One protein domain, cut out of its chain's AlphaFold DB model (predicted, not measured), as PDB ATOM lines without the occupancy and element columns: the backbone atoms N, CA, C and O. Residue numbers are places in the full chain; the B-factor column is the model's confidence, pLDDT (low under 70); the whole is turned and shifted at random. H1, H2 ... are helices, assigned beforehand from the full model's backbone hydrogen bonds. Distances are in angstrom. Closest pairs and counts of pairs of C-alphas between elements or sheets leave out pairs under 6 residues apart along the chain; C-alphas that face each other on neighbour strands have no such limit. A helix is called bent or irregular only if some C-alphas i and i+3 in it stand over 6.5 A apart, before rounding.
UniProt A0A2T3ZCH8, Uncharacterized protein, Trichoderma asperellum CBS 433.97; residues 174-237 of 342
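Overview. This is residues 174 to 237 of the 342 residues of an uncharacterized protein of Trichoderma asperellum CBS 433.97 (UniProt A0A2T3ZCH8). Two long helices, H1 and H3, run side by side in opposite ways and make one end of an elongated model, and a loose loop of residues 192 to 210 with the short helix H2 makes the other. H3 kinks along its way, and the tip of the loop, residues 200 to 205, sticks out free. The printed part has 64 residues with three named helices, H1, H2 and H3 in that order, and no named strand; its class is all helix. The whole is loose, with a radius of gyration of the C-alphas of 14.3 A, and spans 42 by 20 by 18 A.

Arrangement. H1, residues 174 to 191, touches H3, residues 220 to 236, with 36 pairs of C-alphas within 8 A. Their closest C-alphas, those of Met 174 and Ser 236, are 4.3 A apart. They run opposite ways at a steep tilt of 36 degrees, only just past shallow. H3 has a kink of 52 degrees near residue 228 and is irregular: C-alphas 227 and 230 are 7.7 A apart. H2, residues 211 to 217, is only just apart from H1, with the closest C-alphas at 8.2 A. H2 and H3 meet only through their link. Every O i to N i+4 pair is within hydrogen-bond range in H1 and H2, and 11 of 13 are in H3.

Along the chain. H1 has 18 residues and runs 26.0 A from C-alpha 174 at (99.544, 104.049, 9.128) to C-alpha 191 at (82.799, 95.627, 27.078). H3 is 22.8 A long and ends at C-alpha 236, at (100.116, 100.800, 11.912). H2 is 9.9 A long.

Size, cuts and confidence. The two C-alphas farthest apart, those of Gln 175 and Gly 203, are 43.2 A apart, while those of Met 174 and Lys 237 are 6.8 A apart. The link from H1 to H2 is long, with 19 residues, and that from H2 to H3 is tight, with 2. The printed part has no cut. Its mean pLDDT is 89.7, and no printed residue is under 70.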
ATOM      1  N   MET A 174      98.874 104.444   7.886       88.88
ATOM      2  CA  MET A 174      99.544 104.049   9.128       88.88
ATOM      3  C   MET A 174      98.900 104.716  10.345       88.88
ATOM      4  O   MET A 174      98.569 104.043  11.327       88.88
ATOM      5  N   GLN A 175      98.669 106.031  10.272       88.88
ATOM      6  CA  GLN A 175      98.009 106.777  11.345       88.88
ATOM      7  C   GLN A 175      96.577 106.278  11.573       88.88
ATOM      8  O   GLN A 175      96.153 106.089  12.715       88.88
ATOM      9  N   SER A 176      95.845 106.016  10.491       93.56
ATOM     10  CA  SER A 176      94.460 105.551  10.564       93.56
ATOM     11  C   SER A 176      94.368 104.142  11.144       93.56
ATOM     12  O   SER A 176      93.557 103.906  12.035       93.56
ATOM     13  N   HIS A 177      95.237 103.215  10.734       93.19
ATOM     14  CA  HIS A 177      95.319 101.890  11.350       93.19
ATOM     15  C   HIS A 177      95.662 101.967  12.843       93.19
ATOM     16  O   HIS A 177      95.045 101.265  13.646       93.19
ATOM     17  N   SER A 178      96.561 102.874  13.248       88.44
ATOM     18  CA  SER A 178      96.840 103.119  14.669       88.44
ATOM     19  C   SER A 178      95.580 103.556  15.427       88.44
ATOM     20  O   SER A 178      95.243 102.975  16.462       88.44
ATOM     21  N   ALA A 179      94.829 104.518  14.880       91.06
ATOM     22  CA  ALA A 179      93.585 105.000  15.475       91.06
ATOM     23  C   ALA A 179      92.513 103.896  15.569       91.06
ATOM     24  O   ALA A 179      91.875 103.733  16.611       91.06
ATOM     25  N   ILE A 180      92.349 103.076  14.523       95.62
ATOM     26  CA  ILE A 180      91.399 101.952  14.529       95.62
ATOM     27  C   ILE A 180      91.795 100.917  15.591       95.62
ATOM     28  O   ILE A 180      90.931 100.439  16.330       95.62
ATOM     29  N   ALA A 181      93.085 100.591  15.718       91.69
ATOM     30  CA  ALA A 181      93.574  99.671  16.744       91.69
ATOM     31  C   ALA A 181      93.273 100.187  18.161       91.69
ATOM     32  O   ALA A 181      92.742  99.444  18.991       91.69
ATOM     33  N   GLN A 182      93.539 101.471  18.425       88.69
ATOM     34  CA  GLN A 182      93.233 102.118  19.706       88.69
ATOM     35  C   GLN A 182      91.731 102.090  20.015       88.69
ATOM     36  O   GLN A 182      91.330 101.733  21.124       88.69
ATOM     37  N   ASN A 183      90.890 102.375  19.021       94.50
ATOM     38  CA  ASN A 183      89.437 102.293  19.143       94.50
ATOM     39  C   ASN A 183      88.951 100.875  19.461       94.50
ATOM     40  O   ASN A 183      88.097 100.690  20.331       94.50
ATOM     41  N   CYS A 184      89.534  99.860  18.819       94.50
ATOM     42  CA  CYS A 184      89.228  98.468  19.129       94.50
ATOM     43  C   CYS A 184      89.606  98.121  20.577       94.50
ATOM     44  O   CYS A 184      88.805  97.520  21.295       94.50
ATOM     45  N   ILE A 185      90.789  98.539  21.038       87.44
ATOM     46  CA  ILE A 185      91.236  98.328  22.424       87.44
ATOM     47  C   ILE A 185      90.299  99.028  23.414       87.44
ATOM     48  O   ILE A 185      89.908  98.420  24.411       87.44
ATOM     49  N   ARG A 186      89.879 100.268  23.132       92.69
ATOM     50  CA  ARG A 186      88.904 101.011  23.947       92.69
ATOM     51  C   ARG A 186      87.591 100.236  24.085       92.69
ATOM     52  O   ARG A 186      87.129 100.018  25.204       92.69
ATOM     53  N   ILE A 187      87.026  99.769  22.970       91.00
ATOM     54  CA  ILE A 187      85.780  98.990  22.959       91.00
ATOM     55  C   ILE A 187      85.931  97.690  23.743       91.00
ATOM     56  O   ILE A 187      85.077  97.363  24.570       91.00
ATOM     57  N   MET A 188      87.035  96.975  23.535       88.88
ATOM     58  CA  MET A 188      87.334  95.750  24.265       88.88
ATOM     59  C   MET A 188      87.471  95.998  25.771       88.88
ATOM     60  O   MET A 188      86.885  95.263  26.559       88.88
ATOM     61  N   LYS A 189      88.170  97.057  26.192       85.69
ATOM     62  CA  LYS A 189      88.371  97.391  27.612       85.69
ATOM     63  C   LYS A 189      87.056  97.670  28.344       85.69
ATOM     64  O   LYS A 189      86.917  97.293  29.504       85.69
ATOM     65  N   VAL A 190      86.105  98.322  27.675       87.06
ATOM     66  CA  VAL A 190      84.800  98.674  28.256       87.06
ATOM     67  C   VAL A 190      83.854  97.473  28.302       87.06
ATOM     68  O   VAL A 190      83.155  97.280  29.293       87.06
ATOM     69  N   ASN A 191      83.830  96.656  27.246       87.19
ATOM     70  CA  ASN A 191      82.799  95.627  27.078       87.19
ATOM     71  C   ASN A 191      83.234  94.235  27.548       87.19
ATOM     72  O   ASN A 191      82.391  93.416  27.919       87.19
ATOM     73  N   LEU A 192      84.537  93.939  27.552       87.25
ATOM     74  CA  LEU A 192      85.021  92.621  27.940       87.25
ATOM     75  C   LEU A 192      85.113  92.474  29.458       87.25
ATOM     76  O   LEU A 192      85.757  93.241  30.181       87.25
ATOM     77  N   ARG A 193      84.505  91.401  29.950       85.94
ATOM     78  CA  ARG A 193      84.559  90.998  31.353       85.94
ATOM     79  C   ARG A 193      84.602  89.486  31.470       85.94
ATOM     80  O   ARG A 193      84.213  88.776  30.545       85.94
ATOM     81  N   ARG A 194      85.063  89.008  32.626       84.25
ATOM     82  CA  ARG A 194      84.954  87.594  32.989       84.25
ATOM     83  C   ARG A 194      83.489  87.183  32.904       84.25
ATOM     84  O   ARG A 194      82.624  87.920  33.367       84.25
ATOM     85  N   ASP A 195      83.251  86.023  32.306       86.00
ATOM     86  CA  ASP A 195      81.908  85.482  32.110       86.00
ATOM     87  C   ASP A 195      80.959  86.440  31.362       86.00
ATOM     88  O   ASP A 195      79.934  86.889  31.872       86.00
ATOM     89  N   LEU A 196      81.319  86.759  30.113       86.94
ATOM     90  CA  LEU A 196      80.550  87.631  29.212       86.94
ATOM     91  C   LEU A 196      79.055  87.285  29.147       86.94
ATOM     92  O   LEU A 196      78.215  88.185  29.121       86.94
ATOM     93  N   CYS A 197      78.735  85.990  29.119       89.06
ATOM     94  CA  CYS A 197      77.374  85.468  28.987       89.06
ATOM     95  C   CYS A 197      76.707  85.158  30.340       89.06
ATOM     96  O   CYS A 197      75.608  84.609  30.345       89.06
ATOM     97  N   ASN A 198      77.345  85.500  31.470       89.75
ATOM     98  CA  ASN A 198      76.837  85.286  32.830       89.75
ATOM     99  C   ASN A 198      76.359  83.838  33.078       89.75
ATOM    100  O   ASN A 198      75.289  83.602  33.638       89.75
ATOM    101  N   MET A 199      77.148  82.858  32.630       87.94
ATOM    102  CA  MET A 199      76.849  81.435  32.800       87.94
ATOM    103  C   MET A 199      77.022  80.962  34.246       87.94
ATOM    104  O   MET A 199      76.408  79.966  34.626       87.94
ATOM    105  N   ARG A 200      77.845  81.652  35.052       86.75
ATOM    106  CA  ARG A 200      78.184  81.391  36.468       86.75
ATOM    107  C   ARG A 200      78.899  80.068  36.754       86.75
ATOM    108  O   ARG A 200      79.766  80.029  37.619       86.75
ATOM    109  N   ALA A 201      78.554  78.996  36.050       88.25
ATOM    110  CA  ALA A 201      79.106  77.664  36.231       88.25
ATOM    111  C   ALA A 201      80.267  77.419  35.251       88.25
ATOM    112  O   ALA A 201      80.028  77.334  34.045       88.25
ATOM    113  N   PRO A 202      81.517  77.227  35.724       85.56
ATOM    114  CA  PRO A 202      82.665  77.013  34.840       85.56
ATOM    115  C   PRO A 202      82.543  75.803  33.901       85.56
ATOM    116  O   PRO A 202      83.168  75.776  32.844       85.56
ATOM    117  N   GLY A 203      81.754  74.794  34.287       89.81
ATOM    118  CA  GLY A 203      81.477  73.596  33.488       89.81
ATOM    119  C   GLY A 203      80.302  73.730  32.512       89.81
ATOM    120  O   GLY A 203      79.942  72.742  31.874       89.81
ATOM    121  N   ALA A 204      79.681  74.908  32.389       91.94
ATOM    122  CA  ALA A 204      78.603  75.126  31.429       91.94
ATOM    123  C   ALA A 204      79.139  75.024  29.986       91.94
ATOM    124  O   ALA A 204      80.127  75.691  29.652       91.94
ATOM    125  N   PRO A 205      78.538  74.184  29.124       93.81
ATOM    126  CA  PRO A 205      78.998  74.043  27.753       93.81
ATOM    127  C   PRO A 205      78.580  75.253  26.915       93.81
ATOM    128  O   PRO A 205      77.532  75.855  27.145       93.81
ATOM    129  N   ARG A 206      79.345  75.562  25.866       90.00
ATOM    130  CA  ARG A 206      79.021  76.629  24.905       90.00
ATOM    131  C   ARG A 206      77.625  76.467  24.295       90.00
ATOM    132  O   ARG A 206      76.947  77.456  24.048       90.00
ATOM    133  N   THR A 207      77.193  75.228  24.068       94.00
ATOM    134  CA  THR A 207      75.866  74.901  23.519       94.00
ATOM    135  C   THR A 207      74.709  75.284  24.440       94.00
ATOM    136  O   THR A 207      73.583  75.376  23.970       94.00
ATOM    137  N   ALA A 208      74.968  75.532  25.729       92.81
ATOM    138  CA  ALA A 208      73.961  76.010  26.671       92.81
ATOM    139  C   ALA A 208      73.741  77.531  26.604       92.81
ATOM    140  O   ALA A 208      72.846  78.033  27.280       92.81
ATOM    141  N   ILE A 209      74.535  78.274  25.821       91.12
ATOM    142  CA  ILE A 209      74.405  79.729  25.690       91.12
ATOM    143  C   ILE A 209      73.384  80.047  24.590       91.12
ATOM    144  O   ILE A 209      73.635  79.729  23.424       91.12
ATOM    145  N   PRO A 210      72.261  80.714  24.908       93.00
ATOM    146  CA  PRO A 210      71.316  81.158  23.894       93.00
ATOM    147  C   PRO A 210      71.952  82.172  22.938       93.00
ATOM    148  O   PRO A 210      72.701  83.055  23.360       93.00
ATOM    149  N   GLN A 211      71.587  82.104  21.658       91.69
ATOM    150  CA  GLN A 211      72.085  83.024  20.631       91.69
ATOM    151  C   GLN A 211      71.816  84.500  20.986       91.69
ATOM    152  O   GLN A 211      72.698  85.340  20.844       91.69
ATOM    153  N   GLN A 212      70.645  84.804  21.552       92.75
ATOM    154  CA  GLN A 212      70.295  86.153  22.003       92.75
ATOM    155  C   GLN A 212      71.224  86.660  23.123       92.75
ATOM    156  O   GLN A 212      71.600  87.833  23.150       92.75
ATOM    157  N   THR A 213      71.656  85.778  24.029       92.31
ATOM    158  CA  THR A 213      72.652  86.123  25.055       92.31
ATOM    159  C   THR A 213      73.985  86.479  24.406       92.31
ATOM    160  O   THR A 213      74.603  87.464  24.787       92.31
ATOM    161  N   ILE A 214      74.408  85.734  23.381       88.75
ATOM    162  CA  ILE A 214      75.633  86.050  22.634       88.75
ATOM    163  C   ILE A 214      75.512  87.419  21.961       88.75
ATOM    164  O   ILE A 214      76.416  88.234  22.093       88.75
ATOM    165  N   GLU A 215      74.402  87.697  21.281       88.56
ATOM    166  CA  GLU A 215      74.186  88.958  20.559       88.56
ATOM    167  C   GLU A 215      74.156  90.175  21.489       88.56
ATOM    168  O   GLU A 215      74.713  91.219  21.158       88.56
ATOM    169  N   THR A 216      73.562  90.031  22.677       90.12
ATOM    170  CA  THR A 216      73.544  91.098  23.694       90.12
ATOM    171  C   THR A 216      74.885  91.268  24.413       90.12
ATOM    172  O   THR A 216      75.265  92.393  24.731       90.12
ATOM    173  N   SER A 217      75.627  90.183  24.658       89.94
ATOM    174  CA  SER A 217      76.932  90.219  25.336       89.94
ATOM    175  C   SER A 217      78.103  90.566  24.409       89.94
ATOM    176  O   SER A 217      79.149  91.009  24.882       89.94
ATOM    177  N   LEU A 218      77.963  90.325  23.106       90.81
ATOM    178  CA  LEU A 218      78.971  90.569  22.077       90.81
ATOM    179  C   LEU A 218      78.315  91.283  20.889       90.81
ATOM    180  O   LEU A 218      78.086  90.658  19.849       90.81
ATOM    181  N   PRO A 219      78.024  92.588  21.005       93.06
ATOM    182  CA  PRO A 219      77.494  93.353  19.885       93.06
ATOM    183  C   PRO A 219      78.523  93.445  18.733       93.06
ATOM    184  O   PRO A 219      79.718  93.186  18.942       93.06
ATOM    185  N   PRO A 220      78.090  93.784  17.502       94.06
ATOM    186  CA  PRO A 220      78.928  93.717  16.301       94.06
ATOM    187  C   PRO A 220      80.271  94.453  16.408       94.06
ATOM    188  O   PRO A 220      81.293  93.925  15.977       94.06
ATOM    189  N   GLU A 221      80.298  95.633  17.024       94.69
ATOM    190  CA  GLU A 221      81.505  96.429  17.263       94.69
ATOM    191  C   GLU A 221      82.511  95.731  18.188       94.69
ATOM    192  O   GLU A 221      83.719  95.811  17.961       94.69
ATOM    193  N   VAL A 222      82.034  94.992  19.195       94.56
ATOM    194  CA  VAL A 222      82.888  94.240  20.123       94.56
ATOM    195  C   VAL A 222      83.447  93.009  19.424       94.56
ATOM    196  O   VAL A 222      84.638  92.725  19.551       94.56
ATOM    197  N   GLN A 223      82.621  92.302  18.645       93.44
ATOM    198  CA  GLN A 223      83.082  91.176  17.829       93.44
ATOM    199  C   GLN A 223      84.148  91.621  16.824       93.44
ATOM    200  O   GLN A 223      85.185  90.969  16.695       93.44
ATOM    201  N   TYR A 224      83.907  92.747  16.151       95.38
ATOM    202  CA  TYR A 224      84.840  93.333  15.200       95.38
ATOM    203  C   TYR A 224      86.167  93.686  15.870       95.38
ATOM    204  O   TYR A 224      87.225  93.244  15.416       95.38
ATOM    205  N   ALA A 225      86.109  94.411  16.990       93.81
ATOM    206  CA  ALA A 225      87.286  94.796  17.753       93.81
ATOM    207  C   ALA A 225      88.102  93.575  18.197       93.81
ATOM    208  O   ALA A 225      89.307  93.538  17.962       93.81
ATOM    209  N   CYS A 226      87.452  92.538  18.743       89.44
ATOM    210  CA  CYS A 226      88.123  91.301  19.157       89.44
ATOM    211  C   CYS A 226      88.802  90.569  17.992       89.44
ATOM    212  O   CYS A 226      89.777  89.854  18.211       89.44
ATOM    213  N   GLN A 227      88.287  90.719  16.771       87.94
ATOM    214  CA  GLN A 227      88.790  90.011  15.599       87.94
ATOM    215  C   GLN A 227      89.921  90.751  14.876       87.94
ATOM    216  O   GLN A 227      90.813  90.087  14.357       87.94
ATOM    217  N   TYR A 228      89.893  92.087  14.827       91.62
ATOM    218  CA  TYR A 228      90.749  92.856  13.914       91.62
ATOM    219  C   TYR A 228      91.757  93.797  14.584       91.62
ATOM    220  O   TYR A 228      92.625  94.324  13.892       91.62
ATOM    221  N   TRP A 229      91.709  94.007  15.904       90.62
ATOM    222  CA  TRP A 229      92.616  94.961  16.564       90.62
ATOM    223  C   TRP A 229      94.106  94.668  16.311       90.62
ATOM    224  O   TRP A 229      94.874  95.602  16.092       90.62
ATOM    225  N   VAL A 230      94.509  93.387  16.301       83.25
ATOM    226  CA  VAL A 230      95.902  92.966  16.052       83.25
ATOM    227  C   VAL A 230      96.324  93.306  14.633       83.25
ATOM    228  O   VAL A 230      97.427  93.807  14.435       83.25
ATOM    229  N   HIS A 231      95.449  93.046  13.658       87.00
ATOM    230  CA  HIS A 231      95.694  93.365  12.257       87.00
ATOM    231  C   HIS A 231      95.990  94.859  12.100       87.00
ATOM    232  O   HIS A 231      97.053  95.223  11.613       87.00
ATOM    233  N   TYR A 232      95.124  95.726  12.629       90.44
ATOM    234  CA  TYR A 232      95.339  97.174  12.564       90.44
ATOM    235  C   TYR A 232      96.572  97.645  13.308       90.44
ATOM    236  O   TYR A 232      97.290  98.526  12.845       90.44
ATOM    237  N   TRP A 233      96.842  97.050  14.462       85.94
ATOM    238  CA  TRP A 233      98.040  97.384  15.203       85.94
ATOM    239  C   TRP A 233      99.306  97.055  14.398       85.94
ATOM    240  O   TRP A 233     100.180  97.911  14.281       85.94
ATOM    241  N   LYS A 234      99.378  95.880  13.765       82.31
ATOM    242  CA  LYS A 234     100.500  95.513  12.888       82.31
ATOM    243  C   LYS A 234     100.643  96.463  11.706       82.31
ATOM    244  O   LYS A 234     101.729  96.980  11.461       82.31
ATOM    245  N   GLU A 235      99.545  96.734  11.009       85.56
ATOM    246  CA  GLU A 235      99.559  97.606   9.834       85.56
ATOM    247  C   GLU A 235      99.863  99.073  10.183       85.56
ATOM    248  O   GLU A 235     100.294  99.841   9.324       85.56
ATOM    249  N   SER A 236      99.699  99.475  11.449       84.12
ATOM    250  CA  SER A 236     100.116 100.800  11.912       84.12
ATOM    251  C   SER A 236     101.637 100.976  11.953       84.12
ATOM    252  O   SER A 236     102.113 102.109  11.927       84.12
ATOM    253  N   LYS A 237     102.406  99.876  12.027       78.06
ATOM    254  CA  LYS A 237     103.873  99.864  12.207       78.06
ATOM    255  C   LYS A 237     104.354 100.701  13.407       78.06
ATOM    256  O   LYS A 237     105.509 101.123  13.451       78.06
TER     257      LYS A 237